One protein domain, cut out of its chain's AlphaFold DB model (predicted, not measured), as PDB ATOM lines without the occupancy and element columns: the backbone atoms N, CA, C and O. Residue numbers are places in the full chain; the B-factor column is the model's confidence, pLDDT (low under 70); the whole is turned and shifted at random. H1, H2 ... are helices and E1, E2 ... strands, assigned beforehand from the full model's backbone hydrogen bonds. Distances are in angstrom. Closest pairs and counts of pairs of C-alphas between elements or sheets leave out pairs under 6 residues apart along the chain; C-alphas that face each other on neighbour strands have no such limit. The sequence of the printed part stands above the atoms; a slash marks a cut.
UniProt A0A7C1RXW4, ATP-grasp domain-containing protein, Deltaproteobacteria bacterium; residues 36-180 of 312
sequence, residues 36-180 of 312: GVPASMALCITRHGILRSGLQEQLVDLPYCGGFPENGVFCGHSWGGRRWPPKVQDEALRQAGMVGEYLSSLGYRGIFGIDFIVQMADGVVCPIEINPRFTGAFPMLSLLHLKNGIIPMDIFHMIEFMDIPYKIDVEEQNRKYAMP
ATOM      1  N   GLY A  36     104.684  36.925  21.040       93.81
ATOM      2  CA  GLY A  36     103.620  37.875  20.750       93.81
ATOM      3  C   GLY A  36     102.357  37.576  21.546       93.81
ATOM      4  O   GLY A  36     102.296  36.614  22.310       93.81
ATOM      5  N   VAL A  37     101.347  38.417  21.351       95.31
ATOM      6  CA  VAL A  37     100.031  38.275  21.974       95.31
ATOM      7  C   VAL A  37      99.209  37.256  21.176       95.31
ATOM      8  O   VAL A  37      99.032  37.462  19.969       95.31
ATOM      9  N   PRO A  38      98.702  36.179  21.804       96.50
ATOM     10  CA  PRO A  38      97.730  35.289  21.182       96.50
ATOM     11  C   PRO A  38      96.430  36.042  20.898       96.50
ATOM     12  O   PRO A  38      95.868  36.699  21.777       96.50
ATOM     13  N   ALA A  39      95.944  35.964  19.668       97.25
ATOM     14  CA  ALA A  39      94.715  36.626  19.264       97.25
ATOM     15  C   ALA A  39      93.944  35.771  18.267       97.25
ATOM     16  O   ALA A  39      94.526  34.949  17.575       97.25
ATOM     17  N   SER A  40      92.646  35.997  18.132       97.81
ATOM     18  CA  SER A  40      91.825  35.315  17.139       97.81
ATOM     19  C   SER A  40      90.908  36.279  16.398       97.81
ATOM     20  O   SER A  40      90.701  37.431  16.792       97.81
ATOM     21  N   MET A  41      90.357  35.806  15.285       97.94
ATOM     22  CA  MET A  41      89.280  36.465  14.559       97.94
ATOM     23  C   MET A  41      88.217  35.434  14.199       97.94
ATOM     24  O   MET A  41      88.540  34.332  13.756       97.94
ATOM     25  N   ALA A  42      86.949  35.799  14.377       98.19
ATOM     26  CA  ALA A  42      85.809  35.013  13.932       98.19
ATOM     27  C   ALA A  42      85.371  35.488  12.546       98.19
ATOM     28  O   ALA A  42      85.278  36.691  12.288       98.19
ATOM     29  N   LEU A  43      85.103  34.537  11.657       98.44
ATOM     30  CA  LEU A  43      84.651  34.798  10.302       98.44
ATOM     31  C   LEU A  43      83.451  33.918   9.960       98.44
ATOM     32  O   LEU A  43      83.291  32.820  10.495       98.44
ATOM     33  N   CYS A  44      82.625  34.386   9.028       98.44
ATOM     34  CA  CYS A  44      81.540  33.605   8.449       98.44
ATOM     35  C   CYS A  44      81.470  33.842   6.939       98.44
ATOM     36  O   CYS A  44      81.285  34.974   6.486       98.44
ATOM     37  N   ILE A  45      81.641  32.771   6.161       98.44
ATOM     38  CA  ILE A  45      81.486  32.801   4.705       98.44
ATOM     39  C   ILE A  45      80.014  32.590   4.373       98.44
ATOM     40  O   ILE A  45      79.438  31.556   4.719       98.44
ATOM     41  N   THR A  46      79.427  33.562   3.680       98.12
ATOM     42  CA  THR A  46      78.027  33.545   3.247       98.12
ATOM     43  C   THR A  46      77.926  33.692   1.731       98.12
ATOM     44  O   THR A  46      78.869  34.152   1.085       98.12
ATOM     45  N   ARG A  47      76.749  33.413   1.158       96.12
ATOM     46  CA  ARG A  47      76.452  33.670  -0.262       96.12
ATOM     47  C   ARG A  47      76.581  35.146  -0.672       96.12
ATOM     48  O   ARG A  47      76.666  35.437  -1.859       96.12
ATOM     49  N   HIS A  48      76.577  36.072   0.291       97.19
ATOM     50  CA  HIS A  48      76.684  37.516   0.052       97.19
ATOM     51  C   HIS A  48      78.108  38.060   0.235       97.19
ATOM     52  O   HIS A  48      78.365  39.210  -0.110       97.19
ATOM     53  N   GLY A  49      79.030  37.263   0.783       97.50
ATOM     54  CA  GLY A  49      80.394  37.685   1.094       97.50
ATOM     55  C   GLY A  49      80.883  37.179   2.450       97.50
ATOM     56  O   GLY A  49      80.250  36.340   3.097       97.50
ATOM     57  N   ILE A  50      82.037  37.698   2.875       98.38
ATOM     58  CA  ILE A  50      82.745  37.254   4.082       98.38
ATOM     59  C   ILE A  50      82.531  38.263   5.211       98.38
ATOM     60  O   ILE A  50      82.995  39.407   5.140       98.38
ATOM     61  N   LEU A  51      81.878  37.799   6.272       98.50
ATOM     62  CA  LEU A  51      81.738  38.512   7.534       98.50
ATOM     63  C   LEU A  51      82.960  38.273   8.422       98.50
ATOM     64  O   LEU A  51      83.462  37.149   8.471       98.50
ATOM     65  N   ARG A  52      83.450  39.313   9.103       97.38
ATOM     66  CA  ARG A  52      84.708  39.284   9.868       97.38
ATOM     67  C   ARG A  52      84.565  40.100  11.147       97.38
ATOM     68  O   ARG A  52      84.108  41.239  11.098       97.38
ATOM     69  N   SER A  53      84.964  39.530  12.278       96.81
ATOM     70  CA  SER A  53      85.059  40.264  13.539       96.81
ATOM     71  C   SER A  53      86.306  41.150  13.587       96.81
ATOM     72  O   SER A  53      87.234  40.982  12.798       96.81
ATOM     73  N   GLY A  54      86.387  42.036  14.582       94.19
ATOM     74  CA  GLY A  54      87.676  42.570  15.030       94.19
ATOM     75  C   GLY A  54      88.591  41.490  15.636       94.19
ATOM     76  O   GLY A  54      88.162  40.352  15.859       94.19
ATOM     77  N   LEU A  55      89.846  41.862  15.909       95.62
ATOM     78  CA  LEU A  55      90.792  41.036  16.670       95.62
ATOM     79  C   LEU A  55      90.319  40.850  18.116       95.62
ATOM     80  O   LEU A  55      89.878  41.797  18.770       95.62
ATOM     81  N   GLN A  56      90.461  39.627  18.612       96.31
ATOM     82  CA  GLN A  56      90.022  39.186  19.932       96.31
ATOM     83  C   GLN A  56      91.256  38.687  20.685       96.31
ATOM     84  O   GLN A  56      91.983  37.856  20.152       96.31
ATOM     85  N   GLU A  57      91.537  39.186  21.891       97.00
ATOM     86  CA  GLU A  57      92.690  38.700  22.661       97.00
ATOM     87  C   GLU A  57      92.373  37.310  23.214       97.00
ATOM     88  O   GLU A  57      91.355  37.128  23.886       97.00
ATOM     89  N   GLN A  58      93.226  36.331  22.915       97.31
ATOM     90  CA  GLN A  58      93.113  34.983  23.455       97.31
ATOM     91  C   GLN A  58      93.886  34.894  24.765       97.31
ATOM     92  O   GLN A  58      95.062  35.243  24.851       97.31
ATOM     93  N   LEU A  59      93.219  34.377  25.787       96.44
ATOM     94  CA  LEU A  59      93.815  34.112  27.084       96.44
ATOM     95  C   LEU A  59      94.330  32.682  27.062       96.44
ATOM     96  O   LEU A  59      93.558  31.743  26.867       96.44
ATOM     97  N   VAL A  60      95.636  32.521  27.230       94.06
ATOM     98  CA  VAL A  60      96.325  31.236  27.120       94.06
ATOM     99  C   VAL A  60      97.267  31.086  28.306       94.06
ATOM    100  O   VAL A  60      97.902  32.061  28.699       94.06
ATOM    101  N   ASP A  61      97.340  29.881  28.873       91.25
ATOM    102  CA  ASP A  61      98.230  29.539  29.992       91.25
ATOM    103  C   ASP A  61      98.104  30.503  31.192       91.25
ATOM    104  O   ASP A  61      99.100  30.928  31.784       91.25
ATOM    105  N   LEU A  62      96.870  30.871  31.566       91.00
ATOM    106  CA  LEU A  62      96.641  31.711  32.746       91.00
ATOM    107  C   LEU A  62      97.161  31.025  34.026       91.00
ATOM    108  O   LEU A  62      97.244  29.798  34.071       91.00
ATOM    109  N   PRO A  63      97.472  31.775  35.104       84.81
ATOM    110  CA  PRO A  63      98.162  31.228  36.280       84.81
ATOM    111  C   PRO A  63      97.520  29.983  36.913       84.81
ATOM    112  O   PRO A  63      98.228  29.128  37.439       84.81
ATOM    113  N   TYR A  64      96.193  29.839  36.831       83.25
ATOM    114  CA  TYR A  64      95.476  28.667  37.350       83.25
ATOM    115  C   TYR A  64      95.681  27.382  36.527       83.25
ATOM    116  O   TYR A  64      95.319  26.304  36.986       83.25
ATOM    117  N   CYS A  65      96.288  27.466  35.342       81.75
ATOM    118  CA  CYS A  65      96.752  26.316  34.559       81.75
ATOM    119  C   CYS A  65      98.121  25.792  35.030       81.75
ATOM    120  O   CYS A  65      98.671  24.862  34.432       81.75
ATOM    121  N   GLY A  66      98.694  26.381  36.088       75.50
ATOM    122  CA  GLY A  66      99.962  25.958  36.670       75.50
ATOM    123  C   GLY A  66     100.013  24.447  36.918       75.50
ATOM    124  O   GLY A  66      99.119  23.854  37.520       75.50
ATOM    125  N   GLY A  67     101.077  23.812  36.425       71.56
ATOM    126  CA  GLY A  67     101.303  22.379  36.584       71.56
ATOM    127  C   GLY A  67     100.627  21.491  35.539       71.56
ATOM    128  O   GLY A  67     100.710  20.272  35.682       71.56
ATOM    129  N   PHE A  68      99.987  22.031  34.495       78.81
ATOM    130  CA  PHE A  68      99.498  21.244  33.350       78.81
ATOM    131  C   PHE A  68     100.680  20.654  32.555       78.81
ATOM    132  O   PHE A  68     101.774  21.216  32.565       78.81
ATOM    133  N   PRO A  69     100.520  19.484  31.901       72.56
ATOM    134  CA  PRO A  69     101.639  18.807  31.241       72.56
ATOM    135  C   PRO A  69     101.992  19.454  29.892       72.56
ATOM    136  O   PRO A  69     103.028  19.154  29.304       72.56
ATOM    137  N   GLU A  70     101.112  20.313  29.388       77.00
ATOM    138  CA  GLU A  70     101.203  20.977  28.100       77.00
ATOM    139  C   GLU A  70     101.067  22.492  28.262       77.00
ATOM    140  O   GLU A  70     100.524  22.972  29.253       77.00
ATOM    141  N   ASN A  71     101.608  23.222  27.287       84.31
ATOM    142  CA  ASN A  71     101.463  24.675  27.172       84.31
ATOM    143  C   ASN A  71     100.473  24.965  26.037       84.31
ATOM    144  O   ASN A  71     100.257  24.098  25.185       84.31
ATOM    145  N   GLY A  72      99.965  26.188  25.959       87.81
ATOM    146  CA  GLY A  72      98.952  26.573  24.982       87.81
ATOM    147  C   GLY A  72      97.525  26.275  25.449       87.81
ATOM    148  O   GLY A  72      96.638  26.091  24.619       87.81
ATOM    149  N   VAL A  73      97.289  26.190  26.761       91.06
ATOM    150  CA  VAL A  73      95.970  25.911  27.335       91.06
ATOM    151  C   VAL A  73      95.071  27.124  27.128       91.06
ATOM    152  O   VAL A  73      95.253  28.167  27.754       91.06
ATOM    153  N   PHE A  74      94.086  26.989  26.243       94.12
ATOM    154  CA  PHE A  74      93.106  28.035  25.982       94.12
ATOM    155  C   PHE A  74      92.199  28.256  27.203       94.12
ATOM    156  O   PHE A  74      91.461  27.365  27.624       94.12
ATOM    157  N   CYS A  75      92.245  29.470  27.739       95.31
ATOM    158  CA  CYS A  75      91.570  29.889  28.962       95.31
ATOM    159  C   CYS A  75      90.377  30.816  28.705       95.31
ATOM    160  O   CYS A  75      89.629  31.095  29.635       95.31
ATOM    161  N   GLY A  76      90.187  31.317  27.481       96.56
ATOM    162  CA  GLY A  76      89.095  32.231  27.143       96.56
ATOM    163  C   GLY A  76      89.539  33.405  26.275       96.56
ATOM    164  O   GLY A  76      90.572  33.348  25.611       96.56
ATOM    165  N   HIS A  77      88.755  34.477  26.294       97.56
ATOM    166  CA  HIS A  77      89.004  35.692  25.517       97.56
ATOM    167  C   HIS A  77      88.750  36.946  26.345       97.56
ATOM    168  O   HIS A  77      87.910  36.952  27.252       97.56
ATOM    169  N   SER A  78      89.433  38.022  25.965       97.00
ATOM    170  CA  SER A  78      89.219  39.371  26.482       97.00
ATOM    171  C   SER A  78      88.959  40.350  25.336       97.00
ATOM    172  O   SER A  78      89.661  40.351  24.323       97.00
ATOM    173  N   TRP A  79      87.949  41.204  25.502       96.12
ATOM    174  CA  TRP A  79      87.622  42.289  24.583       96.12
ATOM    175  C   TRP A  79      87.697  43.637  25.300       96.12
ATOM    176  O   TRP A  79      87.134  43.827  26.379       96.12
ATOM    177  N   GLY A  80      88.380  44.595  24.673       92.75
ATOM    178  CA  GLY A  80      88.473  45.972  25.163       92.75
ATOM    179  C   GLY A  80      89.502  46.214  26.277       92.75
ATOM    180  O   GLY A  80      89.514  47.313  26.829       92.75
ATOM    181  N   GLY A  81      90.341  45.224  26.606       89.44
ATOM    182  CA  GLY A  81      91.481  45.368  27.528       89.44
ATOM    183  C   GLY A  81      92.734  45.878  26.822       89.44
ATOM    184  O   GLY A  81      93.332  46.873  27.228       89.44
ATOM    185  N   ARG A  82      93.076  45.250  25.692       92.38
ATOM    186  CA  ARG A  82      94.179  45.658  24.822       92.38
ATOM    187  C   ARG A  82      93.710  46.557  23.684       92.38
ATOM    188  O   ARG A  82      92.727  46.272  22.998       92.38
ATOM    189  N   ARG A  83      94.471  47.623  23.428       91.50
ATOM    190  CA  ARG A  83      94.309  48.456  22.234       91.50
ATOM    191  C   ARG A  83      95.152  47.898  21.091       91.50
ATOM    192  O   ARG A  83      96.377  47.911  21.160       91.50
ATOM    193  N   TRP A  84      94.497  47.472  20.017       92.94
ATOM    194  CA  TRP A  84      95.168  47.075  18.781       92.94
ATOM    195  C   TRP A  84      95.546  48.317  17.955       92.94
ATOM    196  O   TRP A  84      94.681  49.158  17.698       92.94
ATOM    197  N   PRO A  85      96.816  48.479  17.536       93.44
ATOM    198  CA  PRO A  85      97.190  49.528  16.594       93.44
ATOM    199  C   PRO A  85      96.416  49.380  15.273       93.44
ATOM    200  O   PRO A  85      96.269  48.249  14.805       93.44
ATOM    201  N   PRO A  86      95.994  50.476  14.611       92.25
ATOM    202  CA  PRO A  86      95.257  50.392  13.345       92.25
ATOM    203  C   PRO A  86      95.952  49.517  12.295       92.25
ATOM    204  O   PRO A  86      95.340  48.613  11.744       92.25
ATOM    205  N   LYS A  87      97.276  49.668  12.135       93.50
ATOM    206  CA  LYS A  87      98.084  48.847  11.219       93.50
ATOM    207  C   LYS A  87      97.987  47.340  11.505       93.50
ATOM    208  O   LYS A  87      97.961  46.547  10.573       93.50
ATOM    209  N   VAL A  88      97.942  46.947  12.780       95.88
ATOM    210  CA  VAL A  88      97.795  45.542  13.199       95.88
ATOM    211  C   VAL A  88      96.399  45.031  12.852       95.88
ATOM    212  O   VAL A  88      96.257  43.928  12.331       95.88
ATOM    213  N   GLN A  89      95.370  45.837  13.116       94.50
ATOM    214  CA  GLN A  89      93.989  45.472  12.818       94.50
ATOM    215  C   GLN A  89      93.747  45.344  11.307       94.50
ATOM    216  O   GLN A  89      93.166  44.350  10.871       94.50
ATOM    217  N   ASP A  90      94.249  46.291  10.516       94.62
ATOM    218  CA  ASP A  90      94.144  46.278   9.055       94.62
ATOM    219  C   ASP A  90      94.862  45.064   8.454       94.62
ATOM    220  O   ASP A  90      94.310  44.371   7.598       94.62
ATOM    221  N   GLU A  91      96.066  44.754   8.941       96.62
ATOM    222  CA  GLU A  91      96.827  43.600   8.470       96.62
ATOM    223  C   GLU A  91      96.140  42.274   8.832       96.62
ATOM    224  O   GLU A  91      96.034  41.386   7.982       96.62
ATOM    225  N   ALA A  92      95.595  42.152  10.046       97.12
ATOM    226  CA  ALA A  92      94.810  40.984  10.441       97.12
ATOM    227  C   ALA A  92      93.564  40.806   9.558       97.12
ATOM    228  O   ALA A  92      93.311  39.708   9.061       97.12
ATOM    229  N   LEU A  93      92.812  41.885   9.305       96.81
ATOM    230  CA  LEU A  93      91.619  41.869   8.450       96.81
ATOM    231  C   LEU A  93      91.947  41.518   6.995       96.81
ATOM    232  O   LEU A  93      91.178  40.798   6.346       96.81
ATOM    233  N   ARG A  94      93.085  42.006   6.484       97.19
ATOM    234  CA  ARG A  94      93.587  41.696   5.140       97.19
ATOM    235  C   ARG A  94      93.919  40.211   5.016       97.19
ATOM    236  O   ARG A  94      93.412  39.552   4.110       97.19
ATOM    237  N   GLN A  95      94.716  39.672   5.939       98.06
ATOM    238  CA  GLN A  95      95.089  38.255   5.933       98.06
ATOM    239  C   GLN A  95      93.873  37.341   6.131       98.06
ATOM    240  O   GLN A  95      93.719  36.356   5.410       98.06
ATOM    241  N   ALA A  96      92.967  37.694   7.045       97.81
ATOM    242  CA  ALA A  96      91.734  36.947   7.270       97.81
ATOM    243  C   ALA A  96      90.813  36.954   6.039       97.81
ATOM    244  O   ALA A  96      90.207  35.933   5.715       97.81
ATOM    245  N   GLY A  97      90.756  38.080   5.317       97.31
ATOM    246  CA  GLY A  97      90.069  38.189   4.031       97.31
ATOM    247  C   GLY A  97      90.619  37.213   2.994       97.31
ATOM    248  O   GLY A  97      89.852  36.433   2.441       97.31
ATOM    249  N   MET A  98      91.942  37.186   2.806       98.19
ATOM    250  CA  MET A  98      92.600  36.263   1.869       98.19
ATOM    251  C   MET A  98      92.342  34.791   2.218       98.19
ATOM    252  O   MET A  98      92.068  33.979   1.336       98.19
ATOM    253  N   VAL A  99      92.405  34.435   3.508       98.31
ATOM    254  CA  VAL A  99      92.083  33.074   3.972       98.31
ATOM    255  C   VAL A  99      90.620  32.738   3.684       98.31
ATOM    256  O   VAL A  99      90.333  31.652   3.184       98.31
ATOM    257  N   GLY A 100      89.696  33.660   3.961       98.12
ATOM    258  CA  GLY A 100      88.275  33.472   3.680       98.12
ATOM    259  C   GLY A 100      87.979  33.324   2.186       98.12
ATOM    260  O   GLY A 100      87.215  32.443   1.807       98.12
ATOM    261  N   GLU A 101      88.610  34.122   1.326       98.31
ATOM    262  CA  GLU A 101      88.490  34.001  -0.134       98.31
ATOM    263  C   GLU A 101      88.989  32.638  -0.621       98.31
ATOM    264  O   GLU A 101      88.313  31.970  -1.406       98.31
ATOM    265  N   TYR A 102      90.130  32.181  -0.097       98.19
ATOM    266  CA  TYR A 102      90.665  30.865  -0.421       98.19
ATOM    267  C   TYR A 102      89.726  29.738   0.025       98.19
ATOM    268  O   TYR A 102      89.376  28.879  -0.781       98.19
ATOM    269  N   LEU A 103      89.249  29.757   1.273       98.19
ATOM    270  CA  LEU A 103      88.292  28.767   1.777       98.19
ATOM    271  C   LEU A 103      86.978  28.770   0.980       98.19
ATOM    272  O   LEU A 103      86.463  27.703   0.648       98.19
ATOM    273  N   SER A 104      86.474  29.951   0.618       97.75
ATOM    274  CA  SER A 104      85.297  30.102  -0.244       97.75
ATOM    275  C   SER A 104      85.515  29.440  -1.608       97.75
ATOM    276  O   SER A 104      84.655  28.698  -2.078       97.75
ATOM    277  N   SER A 105      86.702  29.605  -2.207       97.88
ATOM    278  CA  SER A 105      87.054  28.953  -3.481       97.88
ATOM    279  C   SER A 105      87.083  27.418  -3.405       97.88
ATOM    280  O   SER A 105      86.889  26.748  -4.416       97.88
ATOM    281  N   LEU A 106      87.271  26.856  -2.204       97.88
ATOM    282  CA  LEU A 106      87.180  25.417  -1.934       97.88
ATOM    283  C   LEU A 106      85.741  24.945  -1.651       97.88
ATOM    284  O   LEU A 106      85.525  23.761  -1.399       97.88
ATOM    285  N   GLY A 107      84.761  25.852  -1.663       96.38
ATOM    286  CA  GLY A 107      83.363  25.572  -1.335       96.38
ATOM    287  C   GLY A 107      83.049  25.592   0.163       96.38
ATOM    288  O   GLY A 107      81.980  25.129   0.562       96.38
ATOM    289  N   TYR A 108      83.948  26.109   1.008       97.38
ATOM    290  CA  TYR A 108      83.666  26.256   2.435       97.38
ATOM    291  C   TYR A 108      82.585  27.315   2.672       97.38
ATOM    292  O   TYR A 108      82.632  28.412   2.114       97.38
ATOM    293  N   ARG A 109      81.643  27.006   3.563       95.81
ATOM    294  CA  ARG A 109      80.531  27.882   3.937       95.81
ATOM    295  C   ARG A 109      80.342  27.867   5.446       95.81
ATOM    296  O   ARG A 109      80.491  26.828   6.086       95.81
ATOM    297  N   GLY A 110      79.961  29.009   6.006       97.00
ATOM    298  CA  GLY A 110      79.699  29.153   7.428       97.00
ATOM    299  C   GLY A 110      80.914  29.614   8.221       97.00
ATOM    300  O   GLY A 110      81.789  30.320   7.717       97.00
ATOM    301  N   ILE A 111      80.923  29.257   9.503       98.06
ATOM    302  CA  ILE A 111      81.790  29.871  10.506       98.06
ATOM    303  C   ILE A 111      83.144  29.197  10.517       98.06
ATOM    304  O   ILE A 111      83.232  27.973  10.456       98.06
ATOM    305  N   PHE A 112      84.186  29.999  10.667       98.31
ATOM    306  CA  PHE A 112      85.512  29.532  11.024       98.31
ATOM    307  C   PHE A 112      86.220  30.590  11.873       98.31
ATOM    308  O   PHE A 112      85.792  31.744  11.946       98.31
ATOM    309  N   GLY A 113      87.300  30.193  12.533       98.25
ATOM    310  CA  GLY A 113      88.193  31.115  13.220       98.25
ATOM    311  C   GLY A 113      89.607  31.040  12.674       98.25
ATOM    312  O   GLY A 113      90.018  30.011  12.135       98.25
ATOM    313  N   ILE A 114      90.349  32.124  12.843       98.50
ATOM    314  CA  ILE A 114      91.788  32.163  12.596       98.50
ATOM    315  C   ILE A 114      92.456  32.590  13.892       98.50
ATOM    316  O   ILE A 114      92.099  33.637  14.434       98.50
ATOM    317  N   ASP A 115      93.410  31.793  14.359       98.00
ATOM    318  CA  ASP A 115      94.272  32.153  15.480       98.00
ATOM    319  C   ASP A 115      95.547  32.809  14.941       98.00
ATOM    320  O   ASP A 115      96.098  32.406  13.912       98.00
ATOM    321  N   PHE A 116      96.019  33.824  15.649       97.94
ATOM    322  CA  PHE A 116      97.135  34.687  15.311       97.94
ATOM    323  C   PHE A 116      98.103  34.809  16.489       97.94
ATOM    324  O   PHE A 116      97.711  34.764  17.653       97.94
ATOM    325  N   ILE A 117      99.366  35.074  16.168       97.19
ATOM    326  CA  ILE A 117     100.323  35.690  17.088       97.19
ATOM    327  C   ILE A 117     100.598  37.108  16.597       97.19
ATOM    328  O   ILE A 117     100.923  37.311  15.422       97.19
ATOM    329  N   VAL A 118     100.459  38.083  17.495       96.69
ATOM    330  CA  VAL A 118     100.629  39.508  17.195       96.69
ATOM    331  C   VAL A 118     101.851  40.064  17.925       96.69
ATOM    332  O   VAL A 118     101.894  40.109  19.154       96.69
ATOM    333  N   GLN A 119     102.837  40.543  17.171       94.31
ATOM    334  CA  GLN A 119     103.996  41.258  17.705       94.31
ATOM    335  C   GLN A 119     103.700  42.752  17.745       94.31
ATOM    336  O   GLN A 119     103.762  43.440  16.727       94.31
ATOM    337  N   MET A 120     103.371  43.255  18.934       87.62
ATOM    338  CA  MET A 120     102.901  44.632  19.111       87.62
ATOM    339  C   MET A 120     103.953  45.683  18.727       87.62
ATOM    340  O   MET A 120     103.588  46.706  18.154       87.62
ATOM    341  N   ALA A 121     105.237  45.428  19.008       85.00
ATOM    342  CA  ALA A 121     106.327  46.369  18.732       85.00
ATOM    343  C   ALA A 121     106.572  46.563  17.225       85.00
ATOM    344  O   ALA A 121     106.692  47.692  16.755       85.00
ATOM    345  N   ASP A 122     106.577  45.464  16.469       84.50
ATOM    346  CA  ASP A 122     106.902  45.470  15.037       84.50
ATOM    347  C   ASP A 122     105.650  45.573  14.144       84.50
ATOM    348  O   ASP A 122     105.732  45.798  12.933       84.50
ATOM    349  N   GLY A 123     104.463  45.414  14.741       87.38
ATOM    350  CA  GLY A 123     103.182  45.370  14.040       87.38
ATOM    351  C   GLY A 123     103.023  44.137  13.145       87.38
ATOM    352  O   GLY A 123     102.271  44.190  12.172       87.38
ATOM    353  N   VAL A 124     103.752  43.055  13.436       94.00
ATOM    354  CA  VAL A 124     103.698  41.803  12.671       94.00
ATOM    355  C   VAL A 124     102.519  40.961  13.154       94.00
ATOM    356  O   VAL A 124     102.348  40.735  14.352       94.00
ATOM    357  N   VAL A 125     101.713  40.482  12.204       97.00
ATOM    358  CA  VAL A 125     100.552  39.618  12.445       97.00
ATOM    359  C   VAL A 125     100.772  38.295  11.725       97.00
ATOM    360  O   VAL A 125     100.961  38.277  10.506       97.00
ATOM    361  N   CYS A 126     100.753  37.188  12.464       96.44
ATOM    362  CA  CYS A 126     101.015  35.862  11.910       96.44
ATOM    363  C   CYS A 126      99.861  34.893  12.203       96.44
ATOM    364  O   CYS A 126      99.700  34.518  13.362       96.44
ATOM    365  N   PRO A 127      99.088  34.444  11.196       96.12
ATOM    366  CA  PRO A 127      98.092  33.396  11.358       96.12
ATOM    367  C   PRO A 127      98.803  32.070  11.613       96.12
ATOM    368  O   PRO A 127      99.725  31.688  10.887       96.12
ATOM    369  N   ILE A 128      98.379  31.370  12.658       95.62
ATOM    370  CA  ILE A 128      98.995  30.120  13.109       95.62
ATOM    371  C   ILE A 128      98.082  28.910  12.926       95.62
ATOM    372  O   ILE A 128      98.588  27.816  12.673       95.62
ATOM    373  N   GLU A 129      96.762  29.100  12.988       96.00
ATOM    374  CA  GLU A 129      95.783  28.020  12.890       96.00
ATOM    375  C   GLU A 129      94.481  28.508  12.244       96.00
ATOM    376  O   GLU A 129      94.020  29.619  12.498       96.00
ATOM    377  N   ILE A 130      93.889  27.661  11.399       97.81
ATOM    378  CA  ILE A 130      92.543  27.849  10.852       97.81
ATOM    379  C   ILE A 130      91.650  26.801  11.504       97.81
ATOM    380  O   ILE A 130      91.895  25.603  11.384       97.81
ATOM    381  N   ASN A 131      90.587  27.261  12.150       97.75
ATOM    382  CA  ASN A 131      89.611  26.441  12.846       97.75
ATOM    383  C   ASN A 131      88.300  26.423  12.041       97.75
ATOM    384  O   ASN A 131      87.492  27.336  12.217       97.75
ATOM    385  N   PRO A 132      88.043  25.424  11.171       96.25
ATOM    386  CA  PRO A 132      86.838  25.350  10.334       96.25
ATOM    387  C   PRO A 132      85.609  24.878  11.136       96.25
ATOM    388  O   PRO A 132      85.001  23.850  10.848       96.25
ATOM    389  N   ARG A 133      85.304  25.585  12.227       95.75
ATOM    390  CA  ARG A 133      84.209  25.308  13.165       95.75
ATOM    391  C   ARG A 133      83.925  26.531  14.036       95.75
ATOM    392  O   ARG A 133      84.707  27.481  14.066       95.75
ATOM    393  N   PHE A 134      82.866  26.449  14.840       95.56
ATOM    394  CA  PHE A 134      82.702  27.319  16.002       95.56
ATOM    395  C   PHE A 134      83.944  27.247  16.903       95.56
ATOM    396  O   PHE A 134      84.421  26.169  17.278       95.56
ATOM    397  N   THR A 135      84.506  28.409  17.219       95.62
ATOM    398  CA  THR A 135      85.621  28.544  18.158       95.62
ATOM    399  C   THR A 135      85.123  28.841  19.564       95.62
ATOM    400  O   THR A 135      83.954  29.170  19.773       95.62
ATOM    401  N   GLY A 136      86.032  28.771  20.540       92.25
ATOM    402  CA  GLY A 136      85.730  29.115  21.929       92.25
ATOM    403  C   GLY A 136      85.255  30.559  22.130       92.25
ATOM    404  O   GLY A 136      84.763  30.864  23.205       92.25
ATOM    405  N   ALA A 137      85.365  31.438  21.128       93.31
ATOM    406  CA  ALA A 137      84.897  32.820  21.209       93.31
ATOM    407  C   ALA A 137      83.367  32.948  21.188       93.31
ATOM    408  O   ALA A 137      82.818  33.833  21.841       93.31
ATOM    409  N   PHE A 138      82.670  32.084  20.441       92.06
ATOM    410  CA  PHE A 138      81.247  32.258  20.121       92.06
ATOM    411  C   PHE A 138      80.295  32.317  21.320       92.06
ATOM    412  O   PHE A 138      79.410  33.172  21.284       92.06
ATOM    413  N   PRO A 139      80.482  31.532  22.403       86.06
ATOM    414  CA  PRO A 139      79.643  31.653  23.593       86.06
ATOM    415  C   PRO A 139      79.557  33.078  24.151       86.06
ATOM    416  O   PRO A 139      78.517  33.469  24.663       86.06
ATOM    417  N   MET A 140      80.632  33.866  24.034       93.56
ATOM    418  CA  MET A 140      80.670  35.247  24.518       93.56
ATOM    419  C   MET A 140      80.481  36.269  23.390       93.56
ATOM    420  O   MET A 140      79.763  37.252  23.556       93.56
ATOM    421  N   LEU A 141      81.072  36.037  22.215       95.50
ATOM    422  CA  LEU A 141      80.998  36.961  21.083       95.50
ATOM    423  C   LEU A 141      79.554  37.184  20.605       95.50
ATOM    424  O   LEU A 141      79.181  38.321  20.319       95.50
ATOM    425  N   SER A 142      78.728  36.135  20.556       94.62
ATOM    426  CA  SER A 142      77.314  36.269  20.181       94.62
ATOM    427  C   SER A 142      76.542  37.135  21.180       94.62
ATOM    428  O   SER A 142      75.783  38.014  20.773       94.62
ATOM    429  N   LEU A 143      76.798  36.969  22.483       93.12
ATOM    430  CA  LEU A 143      76.183  37.787  23.532       93.12
ATOM    431  C   LEU A 143      76.644  39.252  23.469       93.12
ATOM    432  O   LEU A 143      75.840  40.168  23.655       93.12
ATOM    433  N   LEU A 144      77.922  39.489  23.154       93.94
ATOM    434  CA  LEU A 144      78.454  40.832  22.927       93.94
ATOM    435  C   LEU A 144      77.789  41.507  21.725       93.94
ATOM    436  O   LEU A 144      77.443  42.684  21.815       93.94
ATOM    437  N   HIS A 145      77.564  40.784  20.625       95.06
ATOM    438  CA  HIS A 145      76.826  41.321  19.482       95.06
ATOM    439  C   HIS A 145      75.391  41.701  19.866       95.06
ATOM    440  O   HIS A 145      74.995  42.843  19.633       95.06
ATOM    441  N   LEU A 146      74.658  40.800  20.536       92.69
ATOM    442  CA  LEU A 146      73.283  41.056  20.983       92.69
ATOM    443  C   LEU A 146      73.179  42.310  21.854       92.69
ATOM    444  O   LEU A 146      72.358  43.180  21.568       92.69
ATOM    445  N   LYS A 147      74.048  42.455  22.866       90.44
ATOM    446  CA  LYS A 147      74.042  43.634  23.751       90.44
ATOM    447  C   LYS A 147      74.241  44.945  22.987       90.44
ATOM    448  O   LYS A 147      73.689  45.969  23.374       90.44
ATOM    449  N   ASN A 148      75.026  44.921  21.913       92.06
ATOM    450  CA  ASN A 148      75.323  46.105  21.108       92.06
ATOM    451  C   ASN A 148      74.335  46.304  19.943       92.06
ATOM    452  O   ASN A 148      74.582  47.136  19.072       92.06
ATOM    453  N   GLY A 149      73.229  45.549  19.895       93.88
ATOM    454  CA  GLY A 149      72.250  45.637  18.806       93.88
ATOM    455  C   GLY A 149      72.802  45.171  17.453       93.88
ATOM    456  O   GLY A 149      72.299  45.564  16.401       93.88
ATOM    457  N   ILE A 150      73.857  44.356  17.467       96.12
ATOM    458  CA  ILE A 150      74.491  43.790  16.280       96.12
ATOM    459  C   ILE A 150      73.916  42.390  16.072       96.12
ATOM    460  O   ILE A 150      73.867  41.591  17.004       96.12
ATOM    461  N   ILE A 151      73.510  42.069  14.840       96.94
ATOM    462  CA  ILE A 151      73.077  40.708  14.494       96.94
ATOM    463  C   ILE A 151      74.246  39.745  14.754       96.94
ATOM    464  O   ILE A 151      75.313  39.946  14.169       96.94
ATOM    465  N   PRO A 152      74.084  38.716  15.600       96.94
ATOM    466  CA  PRO A 152      75.152  37.766  15.871       96.94
ATOM    467  C   PRO A 152      75.598  36.989  14.623       96.94
ATOM    468  O   PRO A 152      74.808  36.659  13.738       96.94
ATOM    469  N   MET A 153      76.898  36.697  14.538       97.00
ATOM    470  CA  MET A 153      77.505  36.070  13.358       97.00
ATOM    471  C   MET A 153      77.031  34.624  13.123       97.00
ATOM    472  O   MET A 153      76.962  34.165  11.983       97.00
ATOM    473  N   ASP A 154      76.678  33.922  14.195       96.12
ATOM    474  CA  ASP A 154      76.071  32.589  14.193       96.12
ATOM    475  C   ASP A 154      74.671  32.558  13.567       96.12
ATOM    476  O   ASP A 154      74.325  31.562  12.934       96.12
ATOM    477  N   ILE A 155      73.916  33.659  13.595       97.12
ATOM    478  CA  ILE A 155      72.656  33.759  12.842       97.12
ATOM    479  C   ILE A 155      72.912  33.618  11.341       97.12
ATOM    480  O   ILE A 155      72.222  32.851  10.671       97.12
ATOM    481  N   PHE A 156      73.940  34.292  10.810       97.44
ATOM    482  CA  PHE A 156      74.302  34.173   9.393       97.44
ATOM    483  C   PHE A 156      74.758  32.762   9.035       97.44
ATOM    484  O   PHE A 156      74.435  32.274   7.960       97.44
ATOM    485  N   HIS A 157      75.449  32.077   9.945       96.88
ATOM    486  CA  HIS A 157      75.749  30.662   9.769       96.88
ATOM    487  C   HIS A 157      74.466  29.836   9.636       96.88
ATOM    488  O   HIS A 157      74.296  29.119   8.654       96.88
ATOM    489  N   MET A 158      73.535  29.961  10.582       96.75
ATOM    490  CA  MET A 158      72.304  29.169  10.587       96.75
ATOM    491  C   MET A 158      71.457  29.393   9.331       96.75
ATOM    492  O   MET A 158      71.089  28.425   8.670       96.75
ATOM    493  N   ILE A 159      71.182  30.647   8.958       96.00
ATOM    494  CA  ILE A 159      70.329  30.951   7.794       96.00
ATOM    495  C   ILE A 159      70.968  30.527   6.471       96.00
ATOM    496  O   ILE A 159      70.261  30.175   5.528       96.00
ATOM    497  N   GLU A 160      72.301  30.505   6.407       94.94
ATOM    498  CA  GLU A 160      73.020  29.946   5.274       94.94
ATOM    499  C   GLU A 160      72.729  28.439   5.155       94.94
ATOM    500  O   GLU A 160      72.260  27.981   4.111       94.94
ATOM    501  N   PHE A 161      72.891  27.665   6.231       95.62
ATOM    502  CA  PHE A 161      72.610  26.222   6.213       95.62
ATOM    503  C   PHE A 161      71.122  25.865   6.078       95.62
ATOM    504  O   PHE A 161      70.804  24.811   5.533       95.62
ATOM    505  N   MET A 162      70.212  26.736   6.520       96.88
ATOM    506  CA  MET A 162      68.761  26.554   6.364       96.88
ATOM    507  C   MET A 162      68.228  26.997   4.994       96.88
ATOM    508  O   MET A 162      67.039  26.851   4.730       96.88
ATOM    509  N   ASP A 163      69.088  27.565   4.146       93.62
ATOM    510  CA  ASP A 163      68.734  28.153   2.852       93.62
ATOM    511  C   ASP A 163      67.586  29.182   2.913       93.62
ATOM    512  O   ASP A 163      66.763  29.300   2.007       93.62
ATOM    513  N   ILE A 164      67.535  29.960   3.999       96.06
ATOM    514  CA  ILE A 164      66.536  31.020   4.168       96.06
ATOM    515  C   ILE A 164      66.983  32.249   3.362       96.06
ATOM    516  O   ILE A 164      68.099  32.728   3.574       96.06
ATOM    517  N   PRO A 165      66.147  32.810   2.465       95.00
ATOM    518  CA  PRO A 165      66.482  34.039   1.751       95.00
ATOM    519  C   PRO A 165      66.588  35.242   2.697       95.00
ATOM    520  O   PRO A 165      65.689  35.487   3.501       95.00
ATOM    521  N   TYR A 166      67.648  36.040   2.560       96.44
ATOM    522  CA  TYR A 166      67.829  37.278   3.320       96.44
ATOM    523  C   TYR A 166      68.557  38.348   2.499       96.44
ATOM    524  O   TYR A 166      69.073  38.093   1.411       96.44
ATOM    525  N   LYS A 167      68.558  39.580   3.014       96.31
ATOM    526  CA  LYS A 167      69.336  40.700   2.478       96.31
ATOM    527  C   LYS A 167      70.265  41.212   3.564       96.31
ATOM    528  O   LYS A 167      69.849  41.354   4.711       96.31
ATOM    529  N   ILE A 168      71.502  41.499   3.189       97.19
ATOM    530  CA  ILE A 168      72.513  42.053   4.081       97.19
ATOM    531  C   ILE A 168      73.417  42.998   3.290       97.19
ATOM    532  O   ILE A 168      73.786  42.700   2.154       97.19
ATOM    533  N   ASP A 169      73.789  44.117   3.906       98.00
ATOM    534  CA  ASP A 169      74.978  44.871   3.522       98.00
ATOM    535  C   ASP A 169      76.174  44.301   4.307       98.00
ATOM    536  O   ASP A 169      76.302  44.497   5.519       98.00
ATOM    537  N   VAL A 170      77.023  43.530   3.619       98.00
ATOM    538  CA  VAL A 170      78.199  42.881   4.221       98.00
ATOM    539  C   VAL A 170      79.194  43.912   4.749       98.00
ATOM    540  O   VAL A 170      79.816  43.686   5.788       98.00
ATOM    541  N   GLU A 171      79.347  45.047   4.070       97.75
ATOM    542  CA  GLU A 171      80.272  46.092   4.496       97.75
ATOM    543  C   GLU A 171      79.751  46.804   5.743       97.75
ATOM    544  O   GLU A 171      80.511  47.019   6.686       97.75
ATOM    545  N   GLU A 172      78.458  47.130   5.788       98.00
ATOM    546  CA  GLU A 172      77.837  47.722   6.973       98.00
ATOM    547  C   GLU A 172      77.909  46.778   8.173       98.00
ATOM    548  O   GLU A 172      78.276  47.202   9.272       98.00
ATOM    549  N   GLN A 173      77.624  45.491   7.972       98.19
ATOM    550  CA  GLN A 173      77.715  44.513   9.049       98.19
ATOM    551  C   GLN A 173      79.159  44.343   9.541       98.19
ATOM    552  O   GLN A 173      79.390  44.288  10.747       98.19
ATOM    553  N   ASN A 174      80.147  44.336   8.642       98.00
ATOM    554  CA  ASN A 174      81.558  44.310   9.030       98.00
ATOM    555  C   ASN A 174      81.980  45.587   9.774       98.00
ATOM    556  O   ASN A 174      82.726  45.496  10.748       98.00
ATOM    557  N   ARG A 175      81.465  46.768   9.395       96.88
ATOM    558  CA  ARG A 175      81.672  48.009  10.166       96.88
ATOM    559  C   ARG A 175      81.110  47.890  11.585       96.88
ATOM    560  O   ARG A 175      81.765  48.342  12.519       96.88
ATOM    561  N   LYS A 176      79.949  47.248  11.762       97.56
ATOM    562  CA  LYS A 176      79.375  46.959  13.091       97.56
ATOM    563  C   LYS A 176      80.255  45.994  13.886       97.56
ATOM    564  O   LYS A 176      80.585  46.289  15.025       97.56
ATOM    565  N   TYR A 177      80.708  44.893  13.285       97.12
ATOM    566  CA  TYR A 177      81.608  43.936  13.946       97.12
ATOM    567  C   TYR A 177      82.994  44.499  14.294       97.12
ATOM    568  O   TYR A 177      83.678  43.952  15.161       97.12
ATOM    569  N   ALA A 178      83.424  45.568  13.623       93.25
ATOM    570  CA  ALA A 178      84.662  46.273  13.934       93.25
ATOM    571  C   ALA A 178      84.524  47.252  15.115       93.25
ATOM    572  O   ALA A 178      85.543  47.733  15.616       93.25
ATOM    573  N   MET A 179      83.299  47.561  15.563       92.25
ATOM    574  CA  MET A 179      83.090  48.441  16.712       92.25
ATOM    575  C   MET A 179      83.671  47.804  17.985       92.25
ATOM    576  O   MET A 179      83.469  46.610  18.217       92.25
ATOM    577  N   PRO A 180      84.381  48.573  18.830       90.31
ATOM    578  CA  PRO A 180      84.923  48.049  20.075       90.31
ATOM    579  C   PRO A 180      83.820  47.505  20.984       90.31
ATOM    580  O   PRO A 180      82.889  48.222  21.347       90.31
TER     581      PRO A 180
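Overview. This is residues 36 to 180 of the 312 residues of the protein "ATP-grasp domain-containing protein" of Deltaproteobacteria bacterium (UniProt A0A7C1RXW4). A strongly twisted sheet of six strands curls round the long helix H1, with E1 running through the middle of the sheet, E5 along one side of it and E2 and E3 along the other. Three shorter helices pack on other parts of the sheet: H3 at the end of E1 and the start of E5, H4 beside E2, and H2 near E4, while the link of residues 61 to 73 reaches far out at one end. The printed part has 145 residues, with four named helices and six named strands; along the chain come first the strands E1 to E4, then H1, then the strands E5 and E6, and last the helices H2, H3 and H4; the sheet is branched, its neighbour pairs are antiparallel, and the class is mixed, helices and strands. It is compact, with a radius of gyration of the C-alphas of 15.4 A, and spans 50 by 33 by 30 A, only just elongated.

Along the chain. In the sheet, E1 holds residues 37 to 46, 29.3 A long, and begins at C-alpha 37 (100.031, 38.275, 21.974). E2 is residues 49 to 52, E3 is 56 to 60, E4 is 74 to 79, E5 is 110 to 119, 29.0 A long, and E6 is 124 to 131, 20.8 A long. H1, residues 86 to 105, is 28.5 A long and begins at C-alpha 86 (95.257, 50.392, 13.345). H2 is residues 138 to 147, H3 is 153 to 161, and H4 is 170 to 177, ending at C-alpha 177 (81.608, 43.936, 13.946).

Arrangement. E1 has three antiparallel neighbours: E2 and E3 on one side, E5 on the other. Within hydrogen-bond range are N 44 and O 51 across the pair E1 and E2, at 2.9 A, N 40 and O 56 across the pair E1 and E3, at 2.8 A, and N 41 and O 114 across the pair E1 and E5, at 2.9 A. The hairpin E3 and E4 has N 59 and O 76 at 2.8 A; the hairpin E5 and E6 has N 115 and O 129 at 2.9 A. H1 is on the sheet; its closest C-alphas to E6 are those of Ala 92 and Val 125, 6.2 A. H3 is on the sheet at a height of 7.3 A, with the C-alphas of Gly 110 and His 157 the closest to E5, 4.8 A. H4, also on it, lies over none of the strands; its closest C-alphas to E2 are those of Arg 52 and Asn 174, 6.0 A. H2, on the sheet at a height of 10.0 A, lies over E3 and only just touches H3, with 3 pairs of C-alphas within 8 A, the closest those of Ser 142 and Met 153, 6.8 A. H1 is apart from H2, H3 and H4. Every O i to N i+4 pair is within hydrogen-bond range in H1, H3 and H4, and 5 of 6 in H2.

Size, cuts and confidence. The two farthest C-alphas, those of Gly 67 and Pro 165, are 50.6 A apart. The printed part has no cut, and the link from E3 to E4, 13 residues, is long. The mean pLDDT of the printed part is 94.5, and no printed residue is under 70.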